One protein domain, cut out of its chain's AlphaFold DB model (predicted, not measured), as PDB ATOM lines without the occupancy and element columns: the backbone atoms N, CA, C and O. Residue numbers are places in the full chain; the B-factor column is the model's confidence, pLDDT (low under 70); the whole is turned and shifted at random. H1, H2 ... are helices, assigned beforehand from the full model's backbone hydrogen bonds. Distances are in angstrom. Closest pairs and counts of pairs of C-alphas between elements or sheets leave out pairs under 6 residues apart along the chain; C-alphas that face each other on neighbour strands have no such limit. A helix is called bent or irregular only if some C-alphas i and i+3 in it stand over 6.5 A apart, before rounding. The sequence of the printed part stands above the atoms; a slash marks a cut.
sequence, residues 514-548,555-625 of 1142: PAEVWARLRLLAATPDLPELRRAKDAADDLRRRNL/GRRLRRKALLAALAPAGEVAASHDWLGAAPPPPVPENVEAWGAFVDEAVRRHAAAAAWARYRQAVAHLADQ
ATOM      1  N   PRO A 514      15.852  21.911 252.393       85.75
ATOM      2  CA  PRO A 514      15.453  22.945 251.441       85.75
ATOM      3  C   PRO A 514      16.285  22.882 250.148       85.75
ATOM      4  O   PRO A 514      17.515  22.789 250.206       85.75
ATOM      5  N   ALA A 515      15.635  23.025 248.987       81.62
ATOM      6  CA  ALA A 515      16.273  22.917 247.667       81.62
ATOM      7  C   ALA A 515      17.492  23.847 247.486       81.62
ATOM      8  O   ALA A 515      18.489  23.475 246.871       81.62
ATOM      9  N   GLU A 516      17.448  25.045 248.073       84.19
ATOM     10  CA  GLU A 516      18.541  26.027 248.039       84.19
ATOM     11  C   GLU A 516      19.780  25.556 248.818       84.19
ATOM     12  O   GLU A 516      20.914  25.753 248.380       84.19
ATOM     13  N   VAL A 517      19.566  24.912 249.970       83.50
ATOM     14  CA  VAL A 517      20.635  24.342 250.806       83.50
ATOM     15  C   VAL A 517      21.255  23.147 250.093       83.50
ATOM     16  O   VAL A 517      22.479  23.029 250.021       83.50
ATOM     17  N   TRP A 518      20.410  22.303 249.501       85.62
ATOM     18  CA  TRP A 518      20.839  21.165 248.700       85.62
ATOM     19  C   TRP A 518      21.699  21.578 247.497       85.62
ATOM     20  O   TRP A 518      22.779  21.024 247.284       85.62
ATOM     21  N   ALA A 519      21.282  22.610 246.758       83.81
ATOM     22  CA  ALA A 519      22.039  23.142 245.628       83.81
ATOM     23  C   ALA A 519      23.455  23.596 246.030       83.81
ATOM     24  O   ALA A 519      24.411  23.327 245.306       83.81
ATOM     25  N   ARG A 520      23.613  24.226 247.203       86.56
ATOM     26  CA  ARG A 520      24.931  24.635 247.728       86.56
ATOM     27  C   ARG A 520      25.776  23.450 248.186       86.56
ATOM     28  O   ARG A 520      26.958  23.391 247.863       86.56
ATOM     29  N   LEU A 521      25.174  22.491 248.892       86.38
ATOM     30  CA  LEU A 521      25.845  21.258 249.318       86.38
ATOM     31  C   LEU A 521      26.449  20.498 248.130       86.38
ATOM     32  O   LEU A 521      27.586  20.033 248.213       86.38
ATOM     33  N   ARG A 522      25.731  20.429 247.000       83.94
ATOM     34  CA  ARG A 522      26.199  19.748 245.781       83.94
ATOM     35  C   ARG A 522      27.468  20.358 245.183       83.94
ATOM     36  O   ARG A 522      28.237  19.635 244.550       83.94
ATOM     37  N   LEU A 523      27.712  21.649 245.414       84.75
ATOM     38  CA  LEU A 523      28.897  22.365 244.932       84.75
ATOM     39  C   LEU A 523      30.153  22.098 245.776       84.75
ATOM     40  O   LEU A 523      31.253  22.472 245.368       84.75
ATOM     41  N   LEU A 524      30.028  21.446 246.937       84.69
ATOM     42  CA  LEU A 524      31.172  21.157 247.798       84.69
ATOM     43  C   LEU A 524      32.154  20.193 247.128       84.69
ATOM     44  O   LEU A 524      31.791  19.096 246.699       84.69
ATOM     45  N   ALA A 525      33.430  20.586 247.098       77.88
ATOM     46  CA  ALA A 525      34.515  19.745 246.598       77.88
ATOM     47  C   ALA A 525      34.844  18.586 247.559       77.88
ATOM     48  O   ALA A 525      35.091  17.475 247.096       77.88
ATOM     49  N   ALA A 526      34.816  18.851 248.869       81.62
ATOM     50  CA  ALA A 526      35.055  17.902 249.954       81.62
ATOM     51  C   ALA A 526      34.252  18.313 251.201       81.62
ATOM     52  O   ALA A 526      33.829  19.463 251.318       81.62
ATOM     53  N   THR A 527      34.059  17.384 252.140       84.94
ATOM     54  CA  THR A 527      33.442  17.696 253.439       84.94
ATOM     55  C   THR A 527      34.503  18.250 254.401       84.94
ATOM     56  O   THR A 527      35.452  17.524 254.698       84.94
ATOM     57  N   PRO A 528      34.375  19.491 254.904       84.19
ATOM     58  CA  PRO A 528      35.293  20.032 255.909       84.19
ATOM     59  C   PRO A 528      35.130  19.293 257.239       84.19
ATOM     60  O   PRO A 528      33.998  19.014 257.626       84.19
ATOM     61  N   ASP A 529      36.211  19.010 257.969       86.19
ATOM     62  CA  ASP A 529      36.091  18.544 259.360       86.19
ATOM     63  C   ASP A 529      35.756  19.733 260.269       86.19
ATOM     64  O   ASP A 529      36.494  20.717 260.310       86.19
ATOM     65  N   LEU A 530      34.626  19.650 260.976       88.81
ATOM     66  CA  LEU A 530      34.080  20.729 261.804       88.81
ATOM     67  C   LEU A 530      33.969  20.268 263.271       88.81
ATOM     68  O   LEU A 530      32.864  20.000 263.765       88.81
ATOM     69  N   PRO A 531      35.093  20.135 264.002       87.44
ATOM     70  CA  PRO A 531      35.097  19.625 265.372       87.44
ATOM     71  C   PRO A 531      34.305  20.514 266.342       87.44
ATOM     72  O   PRO A 531      33.774  20.015 267.336       87.44
ATOM     73  N   GLU A 532      34.173  21.807 266.058       87.75
ATOM     74  CA  GLU A 532      33.368  22.762 266.823       87.75
ATOM     75  C   GLU A 532      31.877  22.399 266.802       87.75
ATOM     76  O   GLU A 532      31.227  22.473 267.846       87.75
ATOM     77  N   LEU A 533      31.340  21.937 265.661       87.75
ATOM     78  CA  LEU A 533      29.954  21.454 265.567       87.75
ATOM     79  C   LEU A 533      29.746  20.202 266.419       87.75
ATOM     80  O   LEU A 533      28.726  20.078 267.096       87.75
ATOM     81  N   ARG A 534      30.728  19.293 266.432       88.06
ATOM     82  CA  ARG A 534      30.682  18.063 267.236       88.06
ATOM     83  C   ARG A 534      30.685  18.378 268.734       88.06
ATOM     84  O   ARG A 534      29.810  17.913 269.457       88.06
ATOM     85  N   ARG A 535      31.596  19.252 269.182       88.50
ATOM     86  CA  ARG A 535      31.642  19.725 270.580       88.50
ATOM     87  C   ARG A 535      30.351  20.443 270.981       88.50
ATOM     88  O   ARG A 535      29.852  20.232 272.086       88.50
ATOM     89  N   ALA A 536      29.793  21.268 270.092       88.06
ATOM     90  CA  ALA A 536      28.524  21.945 270.336       88.06
ATOM     91  C   ALA A 536      27.356  20.946 270.435       88.06
ATOM     92  O   ALA A 536      26.491  21.107 271.296       88.06
ATOM     93  N   LYS A 537      27.345  19.887 269.616       89.56
ATOM     94  CA  LYS A 537      26.336  18.819 269.688       89.56
ATOM     95  C   LYS A 537      26.392  18.068 271.010       89.56
ATOM     96  O   LYS A 537      25.354  17.889 271.644       89.56
ATOM     97  N   ASP A 538      27.590  17.696 271.454       88.50
ATOM     98  CA  ASP A 538      27.788  17.012 272.734       88.50
ATOM     99  C   ASP A 538      27.284  17.868 273.905       88.50
ATOM    100  O   ASP A 538      26.592  17.368 274.798       88.50
ATOM    101  N   ALA A 539      27.553  19.179 273.869       85.94
ATOM    102  CA  ALA A 539      27.030  20.136 274.843       85.94
ATOM    103  C   ALA A 539      25.494  20.265 274.772       85.94
ATOM    104  O   ALA A 539      24.827  20.285 275.810       85.94
ATOM    105  N   ALA A 540      24.911  20.313 273.569       84.00
ATOM    106  CA  ALA A 540      23.460  20.360 273.376       84.00
ATOM    107  C   ALA A 540      22.759  19.082 273.883       84.00
ATOM    108  O   ALA A 540      21.688  19.158 274.488       84.00
ATOM    109  N   ASP A 541      23.369  17.909 273.713       84.81
ATOM    110  CA  ASP A 541      22.820  16.640 274.198       84.81
ATOM    111  C   ASP A 541      22.995  16.454 275.711       84.81
ATOM    112  O   ASP A 541      22.129  15.871 276.370       84.81
ATOM    113  N   ASP A 542      24.086  16.956 276.299       80.88
ATOM    114  CA  ASP A 542      24.254  17.018 277.759       80.88
ATOM    115  C   ASP A 542      23.174  17.901 278.411       80.88
ATOM    116  O   ASP A 542      22.614  17.534 279.448       80.88
ATOM    117  N   LEU A 543      22.789  19.011 277.765       74.12
ATOM    118  CA  LEU A 543      21.654  19.832 278.199       74.12
ATOM    119  C   LEU A 543      20.341  19.039 278.214       74.12
ATOM    120  O   LEU A 543      19.601  19.123 279.194       74.12
ATOM    121  N   ARG A 544      20.050  18.283 277.149       75.00
ATOM    122  CA  ARG A 544      18.802  17.507 277.018       75.00
ATOM    123  C   ARG A 544      18.714  16.355 278.018       75.00
ATOM    124  O   ARG A 544      17.631  16.066 278.517       75.00
ATOM    125  N   ARG A 545      19.844  15.708 278.333       75.88
ATOM    126  CA  ARG A 545      19.911  14.560 279.257       75.88
ATOM    127  C   ARG A 545      19.740  14.941 280.726       75.88
ATOM    128  O   ARG A 545      19.277  14.128 281.527       75.88
ATOM    129  N   ARG A 546      20.102  16.164 281.113       70.62
ATOM    130  CA  ARG A 546      19.998  16.626 282.505       70.62
ATOM    131  C   ARG A 546      18.564  17.055 282.825       70.62
ATOM    132  O   ARG A 546      18.222  18.232 282.739       70.62
ATOM    133  N   ASN A 547      17.739  16.092 283.236       51.66
ATOM    134  CA  ASN A 547      16.368  16.334 283.689       51.66
ATOM    135  C   ASN A 547      16.370  17.268 284.920       51.66
ATOM    136  O   ASN A 547      17.007  16.982 285.938       51.66
ATOM    137  N   LEU A 548      15.714  18.426 284.819       55.66
ATOM    138  CA  LEU A 548      15.777  19.473 285.842       55.66
ATOM    139  C   LEU A 548      14.802  19.183 286.989       55.66
ATOM    140  O   LEU A 548      13.591  19.146 286.780       55.66
ATOM    141  N   GLY A 555      20.852  28.512 290.032       65.12
ATOM    142  CA  GLY A 555      22.012  28.241 289.163       65.12
ATOM    143  C   GLY A 555      21.699  28.205 287.660       65.12
ATOM    144  O   GLY A 555      22.601  28.009 286.842       65.12
ATOM    145  N   ARG A 556      20.427  28.373 287.273       69.44
ATOM    146  CA  ARG A 556      19.946  28.146 285.898       69.44
ATOM    147  C   ARG A 556      20.524  29.149 284.897       69.44
ATOM    148  O   ARG A 556      20.877  28.762 283.789       69.44
ATOM    149  N   ARG A 557      20.665  30.421 285.290       70.25
ATOM    150  CA  ARG A 557      21.158  31.500 284.414       70.25
ATOM    151  C   ARG A 557      22.666  31.404 284.157       70.25
ATOM    152  O   ARG A 557      23.093  31.533 283.016       70.25
ATOM    153  N   LEU A 558      23.455  31.101 285.193       72.94
ATOM    154  CA  LEU A 558      24.904  30.870 285.085       72.94
ATOM    155  C   LEU A 558      25.220  29.628 284.240       72.94
ATOM    156  O   LEU A 558      26.084  29.688 283.371       72.94
ATOM    157  N   ARG A 559      24.473  28.530 284.429       74.06
ATOM    158  CA  ARG A 559      24.610  27.320 283.601       74.06
ATOM    159  C   ARG A 559      24.197  27.550 282.150       74.06
ATOM    160  O   ARG A 559      24.929  27.143 281.260       74.06
ATOM    161  N   ARG A 560      23.076  28.242 281.902       79.44
ATOM    162  CA  ARG A 560      22.662  28.634 280.542       79.44
ATOM    163  C   ARG A 560      23.715  29.511 279.863       79.44
ATOM    164  O   ARG A 560      24.000  29.289 278.698       79.44
ATOM    165  N   LYS A 561      24.349  30.435 280.594       81.12
ATOM    166  CA  LYS A 561      25.460  31.256 280.086       81.12
ATOM    167  C   LYS A 561      26.703  30.421 279.741       81.12
ATOM    168  O   LYS A 561      27.282  30.629 278.683       81.12
ATOM    169  N   ALA A 562      27.091  29.475 280.599       80.75
ATOM    170  CA  ALA A 562      28.223  28.580 280.342       80.75
ATOM    171  C   ALA A 562      27.967  27.644 279.149       80.75
ATOM    172  O   ALA A 562      28.843  27.447 278.317       80.75
ATOM    173  N   LEU A 563      26.749  27.112 279.038       81.19
ATOM    174  CA  LEU A 563      26.364  26.255 277.924       81.19
ATOM    175  C   LEU A 563      26.287  27.034 276.608       81.19
ATOM    176  O   LEU A 563      26.795  26.582 275.595       81.19
ATOM    177  N   LEU A 564      25.713  28.235 276.631       84.12
ATOM    178  CA  LEU A 564      25.701  29.127 275.480       84.12
ATOM    179  C   LEU A 564      27.123  29.454 274.999       84.12
ATOM    180  O   LEU A 564      27.362  29.460 273.800       84.12
ATOM    181  N   ALA A 565      28.071  29.659 275.920       84.81
ATOM    182  CA  ALA A 565      29.480  29.845 275.571       84.81
ATOM    183  C   ALA A 565      30.100  28.601 274.905       84.81
ATOM    184  O   ALA A 565      30.990  28.745 274.075       84.81
ATOM    185  N   ALA A 566      29.614  27.396 275.225       84.19
ATOM    186  CA  ALA A 566      30.025  26.156 274.563       84.19
ATOM    187  C   ALA A 566      29.359  25.948 273.185       84.19
ATOM    188  O   ALA A 566      29.944  25.289 272.331       84.19
ATOM    189  N   LEU A 567      28.162  26.508 272.956       85.19
ATOM    190  CA  LEU A 567      27.424  26.409 271.685       85.19
ATOM    191  C   LEU A 567      27.799  27.514 270.684       85.19
ATOM    192  O   LEU A 567      27.762  27.277 269.480       85.19
ATOM    193  N   ALA A 568      28.185  28.702 271.163       84.44
ATOM    194  CA  ALA A 568      28.492  29.873 270.336       84.44
ATOM    195  C   ALA A 568      29.520  29.632 269.204       84.44
ATOM    196  O   ALA A 568      29.272  30.133 268.104       84.44
ATOM    197  N   PRO A 569      30.598  28.834 269.387       86.81
ATOM    198  CA  PRO A 569      31.544  28.527 268.308       86.81
ATOM    199  C   PRO A 569      30.897  27.889 267.068       86.81
ATOM    200  O   PRO A 569      31.353  28.112 265.950       86.81
ATOM    201  N   ALA A 570      29.792  27.149 267.227       84.75
ATOM    202  CA  ALA A 570      29.058  26.586 266.090       84.75
ATOM    203  C   ALA A 570      28.429  27.666 265.192       84.75
ATOM    204  O   ALA A 570      28.245  27.444 263.997       84.75
ATOM    205  N   GLY A 571      28.108  28.840 265.747       84.19
ATOM    206  CA  GLY A 571      27.564  29.961 264.982       84.19
ATOM    207  C   GLY A 571      28.601  30.636 264.088       84.19
ATOM    208  O   GLY A 571      28.277  31.009 262.965       84.19
ATOM    209  N   GLU A 572      29.850  30.739 264.548       83.56
ATOM    210  CA  GLU A 572      30.970  31.258 263.747       83.56
ATOM    211  C   GLU A 572      31.314  30.303 262.593       83.56
ATOM    212  O   GLU A 572      31.543  30.727 261.457       83.56
ATOM    213  N   VAL A 573      31.258  28.994 262.859       85.62
ATOM    214  CA  VAL A 573      31.429  27.962 261.830       85.62
ATOM    215  C   VAL A 573      30.300  28.005 260.799       85.62
ATOM    216  O   VAL A 573      30.567  27.958 259.603       85.62
ATOM    217  N   ALA A 574      29.046  28.162 261.222       83.94
ATOM    218  CA  ALA A 574      27.933  28.288 260.282       83.94
ATOM    219  C   ALA A 574      27.996  29.574 259.448       83.94
ATOM    220  O   ALA A 574      27.673  29.552 258.266       83.94
ATOM    221  N   ALA A 575      28.450  30.685 260.033       81.88
ATOM    222  CA  ALA A 575      28.603  31.950 259.318       81.88
ATOM    223  C   ALA A 575      29.701  31.907 258.238       81.88
ATOM    224  O   ALA A 575      29.629  32.656 257.267       81.88
ATOM    225  N   SER A 576      30.698  31.030 258.391       84.00
ATOM    226  CA  SER A 576      31.774  30.820 257.410       84.00
ATOM    227  C   SER A 576      31.443  29.774 256.336       84.00
ATOM    228  O   SER A 576      32.197  29.640 255.375       84.00
ATOM    229  N   HIS A 577      30.316  29.065 256.466       85.88
ATOM    230  CA  HIS A 577      29.901  27.985 255.571       85.88
ATOM    231  C   HIS A 577      28.433  28.171 255.161       85.88
ATOM    232  O   HIS A 577      27.500  27.722 255.826       85.88
ATOM    233  N   ASP A 578      28.226  28.823 254.023       81.25
ATOM    234  CA  ASP A 578      26.923  29.195 253.457       81.25
ATOM    235  C   ASP A 578      25.940  28.028 253.217       81.25
ATOM    236  O   ASP A 578      24.721  28.240 253.190       81.25
ATOM    237  N   TRP A 579      26.444  26.802 253.072       84.00
ATOM    238  CA  TRP A 579      25.679  25.558 252.935       84.00
ATOM    239  C   TRP A 579      25.116  25.019 254.263       84.00
ATOM    240  O   TRP A 579      24.219  24.179 254.248       84.00
ATOM    241  N   LEU A 580      25.564  25.518 255.423       84.94
ATOM    242  CA  LEU A 580      24.919  25.235 256.715       84.94
ATOM    243  C   LEU A 580      23.630  26.052 256.900       84.94
ATOM    244  O   LEU A 580      22.785  25.679 257.709       84.94
ATOM    245  N   GLY A 581      23.430  27.108 256.100       65.62
ATOM    246  CA  GLY A 581      22.138  27.706 255.734       65.62
ATOM    247  C   GLY A 581      21.228  28.221 256.860       65.62
ATOM    248  O   GLY A 581      20.021  28.314 256.645       65.62
ATOM    249  N   ALA A 582      21.749  28.521 258.050       70.94
ATOM    250  CA  ALA A 582      20.998  29.203 259.102       70.94
ATOM    251  C   ALA A 582      21.878  30.256 259.785       70.94
ATOM    252  O   ALA A 582      23.036  29.995 260.108       70.94
ATOM    253  N   ALA A 583      21.326  31.450 260.015       78.62
ATOM    254  CA  ALA A 583      21.969  32.429 260.880       78.62
ATOM    255  C   ALA A 583      21.861  31.944 262.338       78.62
ATOM    256  O   ALA A 583      20.774  31.521 262.749       78.62
ATOM    257  N   PRO A 584      22.947  31.987 263.128       84.94
ATOM    258  CA  PRO A 584      22.885  31.582 264.522       84.94
ATOM    259  C   PRO A 584      21.902  32.470 265.307       84.94
ATOM    260  O   PRO A 584      21.843  33.682 265.068       84.94
ATOM    261  N   PRO A 585      21.143  31.914 266.271       87.62
ATOM    262  CA  PRO A 585      20.301  32.716 267.153       87.62
ATOM    263  C   PRO A 585      21.140  33.740 267.938       87.62
ATOM    264  O   PRO A 585      22.311  33.482 268.221       87.62
ATOM    265  N   PRO A 586      20.563  34.869 268.393       86.38
ATOM    266  CA  PRO A 586      21.287  35.817 269.236       86.38
ATOM    267  C   PRO A 586      21.907  35.103 270.451       86.38
ATOM    268  O   PRO A 586      21.199  34.317 271.099       86.38
ATOM    269  N   PRO A 587      23.192  35.344 270.783       83.38
ATOM    270  CA  PRO A 587      23.893  34.659 271.864       83.38
ATOM    271  C   PRO A 587      23.483  35.241 273.225       83.38
ATOM    272  O   PRO A 587      24.284  35.829 273.951       83.38
ATOM    273  N   VAL A 588      22.219  35.032 273.603       85.44
ATOM    274  CA  VAL A 588      21.661  35.367 274.921       85.44
ATOM    275  C   VAL A 588      21.200  34.097 275.659       85.44
ATOM    276  O   VAL A 588      20.696  33.173 275.017       85.44
ATOM    277  N   PRO A 589      21.365  33.995 276.999       79.88
ATOM    278  CA  PRO A 589      21.038  32.785 277.775       79.88
ATOM    279  C   PRO A 589      19.589  32.293 277.643       79.88
ATOM    280  O   PRO A 589      19.292  31.132 277.931       79.88
ATOM    281  N   GLU A 590      18.671  33.172 277.253       82.81
ATOM    282  CA  GLU A 590      17.265  32.879 276.999       82.81
ATOM    283  C   GLU A 590      17.067  32.007 275.740       82.81
ATOM    284  O   GLU A 590      16.151  31.189 275.723       82.81
ATOM    285  N   ASN A 591      17.984  32.073 274.765       85.19
ATOM    286  CA  ASN A 591      17.915  31.367 273.476       85.19
ATOM    287  C   ASN A 591      18.629  30.005 273.459       85.19
ATOM    288  O   ASN A 591      18.832  29.433 272.393       85.19
ATOM    289  N   VAL A 592      19.035  29.466 274.609       82.44
ATOM    290  CA  VAL A 592      19.816  28.214 274.684       82.44
ATOM    291  C   VAL A 592      19.133  27.024 273.990       82.44
ATOM    292  O   VAL A 592      19.808  26.222 273.354       82.44
ATOM    293  N   GLU A 593      17.804  26.916 274.066       83.25
ATOM    294  CA  GLU A 593      17.043  25.871 273.358       83.25
ATOM    295  C   GLU A 593      17.043  26.093 271.836       83.25
ATOM    296  O   GLU A 593      17.263  25.149 271.081       83.25
ATOM    297  N   ALA A 594      16.899  27.346 271.386       85.75
ATOM    298  CA  ALA A 594      17.013  27.709 269.973       85.75
ATOM    299  C   ALA A 594      18.427  27.440 269.423       85.75
ATOM    300  O   ALA A 594      18.572  26.972 268.299       85.75
ATOM    301  N   TRP A 595      19.469  27.663 270.233       87.69
ATOM    302  CA  TRP A 595      20.845  27.275 269.911       87.69
ATOM    303  C   TRP A 595      21.014  25.757 269.805       87.69
ATOM    304  O   TRP A 595      21.685  25.286 268.894       87.69
ATOM    305  N   GLY A 596      20.379  24.983 270.690       86.50
ATOM    306  CA  GLY A 596      20.380  23.520 270.608       86.50
ATOM    307  C   GLY A 596      19.728  22.985 269.327       86.50
ATOM    308  O   GLY A 596      20.240  22.031 268.746       86.50
ATOM    309  N   ALA A 597      18.636  23.607 268.870       87.12
ATOM    310  CA  ALA A 597      17.983  23.267 267.601       87.12
ATOM    311  C   ALA A 597      18.823  23.682 266.381       87.12
ATOM    312  O   ALA A 597      18.954  22.917 265.428       87.12
ATOM    313  N   PHE A 598      19.446  24.863 266.430       90.31
ATOM    314  CA  PHE A 598      20.371  25.332 265.398       90.31
ATOM    315  C   PHE A 598      21.574  24.391 265.222       90.31
ATOM    316  O   PHE A 598      21.916  24.032 264.099       90.31
ATOM    317  N   VAL A 599      22.193  23.953 266.324       89.31
ATOM    318  CA  VAL A 599      23.328  23.018 266.288       89.31
ATOM    319  C   VAL A 599      22.914  21.655 265.735       89.31
ATOM    320  O   VAL A 599      23.655  21.087 264.938       89.31
ATOM    321  N   ASP A 600      21.738  21.136 266.101       88.31
ATOM    322  CA  ASP A 600      21.223  19.889 265.521       88.31
ATOM    323  C   ASP A 600      21.070  19.985 264.001       88.31
ATOM    324  O   ASP A 600      21.466  19.066 263.285       88.31
ATOM    325  N   GLU A 601      20.514  21.094 263.511       88.00
ATOM    326  CA  GLU A 601      20.310  21.321 262.082       88.00
ATOM    327  C   GLU A 601      21.643  21.493 261.339       88.00
ATOM    328  O   GLU A 601      21.842  20.915 260.270       88.00
ATOM    329  N   ALA A 602      22.607  22.210 261.925       89.00
ATOM    330  CA  ALA A 602      23.947  22.348 261.359       89.00
ATOM    331  C   ALA A 602      24.697  21.002 261.306       89.00
ATOM    332  O   ALA A 602      25.339  20.680 260.307       89.00
ATOM    333  N   VAL A 603      24.571  20.168 262.343       89.00
ATOM    334  CA  VAL A 603      25.134  18.807 262.365       89.00
ATOM    335  C   VAL A 603      24.452  17.909 261.336       89.00
ATOM    336  O   VAL A 603      25.138  17.155 260.648       89.00
ATOM    337  N   ARG A 604      23.127  18.014 261.177       87.88
ATOM    338  CA  ARG A 604      22.371  17.288 260.147       87.88
ATOM    339  C   ARG A 604      22.857  17.649 258.741       87.88
ATOM    340  O   ARG A 604      23.143  16.755 257.951       87.88
ATOM    341  N   ARG A 605      23.027  18.939 258.442       89.12
ATOM    342  CA  ARG A 605      23.554  19.415 257.148       89.12
ATOM    343  C   ARG A 605      25.014  19.020 256.928       89.12
ATOM    344  O   ARG A 605      25.393  18.678 255.814       89.12
ATOM    345  N   HIS A 606      25.836  19.008 257.976       89.75
ATOM    346  CA  HIS A 606      27.209  18.500 257.895       89.75
ATOM    347  C   HIS A 606      27.251  16.989 257.613       89.75
ATOM    348  O   HIS A 606      28.045  16.542 256.785       89.75
ATOM    349  N   ALA A 607      26.351  16.208 258.219       87.94
ATOM    350  CA  ALA A 607      26.177  14.797 257.885       87.94
ATOM    351  C   ALA A 607      25.706  14.603 256.430       87.94
ATOM    352  O   ALA A 607      26.219  13.719 255.747       87.94
ATOM    353  N   ALA A 608      24.820  15.471 255.927       88.75
ATOM    354  CA  ALA A 608      24.408  15.495 254.522       88.75
ATOM    355  C   ALA A 608      25.576  15.774 253.562       88.75
ATOM    356  O   ALA A 608      25.727  15.078 252.559       88.75
ATOM    357  N   ALA A 609      26.452  16.732 253.890       88.94
ATOM    358  CA  ALA A 609      27.675  16.987 253.128       88.94
ATOM    359  C   ALA A 609      28.592  15.752 253.088       88.94
ATOM    360  O   ALA A 609      29.112  15.400 252.028       88.94
ATOM    361  N   ALA A 610      28.742  15.057 254.223       88.75
ATOM    362  CA  ALA A 610      29.519  13.824 254.310       88.75
ATOM    363  C   ALA A 610      28.911  12.688 253.470       88.75
ATOM    364  O   ALA A 610      29.647  11.955 252.809       88.75
ATOM    365  N   ALA A 611      27.581  12.545 253.474       88.06
ATOM    366  CA  ALA A 611      26.872  11.586 252.629       88.06
ATOM    367  C   ALA A 611      27.071  11.897 251.136       88.06
ATOM    368  O   ALA A 611      27.416  11.003 250.365       88.06
ATOM    369  N   TRP A 612      26.980  13.173 250.740       88.38
ATOM    370  CA  TRP A 612      27.276  13.621 249.373       88.38
ATOM    371  C   TRP A 612      28.709  13.321 248.937       88.38
ATOM    372  O   TRP A 612      28.930  12.831 247.829       88.38
ATOM    373  N   ALA A 613      29.692  13.555 249.808       87.25
ATOM    374  CA  ALA A 613      31.081  13.225 249.513       87.25
ATOM    375  C   ALA A 613      31.288  11.712 249.325       87.25
ATOM    376  O   ALA A 613      31.953  11.313 248.368       87.25
ATOM    377  N   ARG A 614      30.677  10.872 250.178       86.81
ATOM    378  CA  ARG A 614      30.703   9.405 250.018       86.81
ATOM    379  C   ARG A 614      30.069   8.967 248.702       86.81
ATOM    380  O   ARG A 614      30.665   8.165 247.990       86.81
ATOM    381  N   TYR A 615      28.908   9.522 248.356       86.25
ATOM    382  CA  TYR A 615      28.232   9.246 247.090       86.25
ATOM    383  C   TYR A 615      29.111   9.600 245.889       86.25
ATOM    384  O   TYR A 615      29.360   8.759 245.031       86.25
ATOM    385  N   ARG A 616      29.667  10.817 245.858       86.00
ATOM    386  CA  ARG A 616      30.576  11.250 244.789       86.00
ATOM    387  C   ARG A 616      31.801  10.353 244.653       86.00
ATOM    388  O   ARG A 616      32.224  10.076 243.535       86.00
ATOM    389  N   GLN A 617      32.383   9.934 245.775       84.75
ATOM    390  CA  GLN A 617      33.511   9.014 245.767       84.75
ATOM    391  C   GLN A 617      33.100   7.656 245.186       84.75
ATOM    392  O   GLN A 617      33.787   7.150 244.307       84.75
ATOM    393  N   ALA A 618      31.958   7.105 245.603       82.94
ATOM    394  CA  ALA A 618      31.442   5.849 245.065       82.94
ATOM    395  C   ALA A 618      31.159   5.931 243.550       82.94
ATOM    396  O   ALA A 618      31.524   5.013 242.819       82.94
ATOM    397  N   VAL A 619      30.597   7.047 243.059       83.38
ATOM    398  CA  VAL A 619      30.399   7.289 241.616       83.38
ATOM    399  C   VAL A 619      31.732   7.324 240.869       83.38
ATOM    400  O   VAL A 619      31.846   6.711 239.813       83.38
ATOM    401  N   ALA A 620      32.738   8.026 241.401       83.06
ATOM    402  CA  ALA A 620      34.050   8.126 240.763       83.06
ATOM    403  C   ALA A 620      34.749   6.762 240.672       83.06
ATOM    404  O   ALA A 620      35.242   6.405 239.609       83.06
ATOM    405  N   HIS A 621      34.726   5.982 241.757       83.62
ATOM    406  CA  HIS A 621      35.278   4.628 241.771       83.62
ATOM    407  C   HIS A 621      34.595   3.729 240.731       83.62
ATOM    408  O   HIS A 621      35.281   3.089 239.940       83.62
ATOM    409  N   LEU A 622      33.257   3.748 240.665       80.06
ATOM    410  CA  LEU A 622      32.502   2.942 239.703       80.06
ATOM    411  C   LEU A 622      32.731   3.389 238.248       80.06
ATOM    412  O   LEU A 622      32.745   2.553 237.350       80.06
ATOM    413  N   ALA A 623      32.914   4.690 238.003       78.56
ATOM    414  CA  ALA A 623      33.188   5.226 236.669       78.56
ATOM    415  C   ALA A 623      34.548   4.773 236.104       78.56
ATOM    416  O   ALA A 623      34.685   4.669 234.886       78.56
ATOM    417  N   ASP A 624      35.517   4.477 236.974       81.50
ATOM    418  CA  ASP A 624      36.831   3.943 236.595       81.50
ATOM    419  C   ASP A 624      36.808   2.422 236.336       81.50
ATOM    420  O   ASP A 624      37.781   1.864 235.814       81.50
ATOM    421  N   GLN A 625      35.709   1.731 236.661       79.88
ATOM    422  CA  GLN A 625      35.571   0.296 236.422       79.88
ATOM    423  C   GLN A 625      35.144  -0.035 234.982       79.88
ATOM    424  O   GLN A 625      34.468   0.754 234.316       79.88
TER     425      GLN A 625
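What this domain is: This is residues 514 to 548 and 555 to 625 of the 1142 residues of the protein "RecBCD enzyme subunit RecD" of Acidobacteria bacterium ADurb.Bin051 (UniProt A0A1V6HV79). One long kinked helix, H5, makes the length of a loose rod; H2 crosses it, H3 packs on its first part and short H1 farther along, and residues 618 to 625 stick out. Short H4 packs on H2. Printed are 106 residues with five named helices, H1 to H5 in order: all helix, radius of gyration of the C-alphas 16.2 A, spans 61 by 24 by 19 A.

How they stand to each other: Start at H5, residues 589 to 623, irregular with C-alphas 590 and 593 7.9 A apart, and kinked 30 degrees near residue 596. Its residues 596 to 603 touch H2, residues 531 to 545, at a steep tilt of 50 degrees; the closest C-alphas, Ala 540 and Gly 596, are 5.2 A apart. Its residues 589 to 599 touch H3, residues 556 to 567, at a shallow tilt of 23 degrees; closest C-alphas Lys 561 and Pro 589, 5.2 A. Its residues 608 to 612 touch H1, residues 515 to 522; closest C-alphas Leu 521 and Ala 609, 6.0 A. Residues 532 to 536 of H2 touch H4, residues 569 to 576; closest C-alphas Leu 533 and Ala 570, 5.2 A. Every O i to N i+4 pair is within hydrogen-bond range in H1 to H4, and 29 of 31 in H5.

Where its parts are: Find C-alpha 589 at (21.038, 32.785, 277.775); H5 runs 51.0 A to C-alpha 623 at (33.188, 5.226, 236.669).

The domain as a whole: Residues 549 to 554 are not printed; C-alphas 548 and 555 are 11.3 A apart. H4 to H5 is a long link. The pLDDT is under 70 at residues 547 to 548, 555 to 556 and 581.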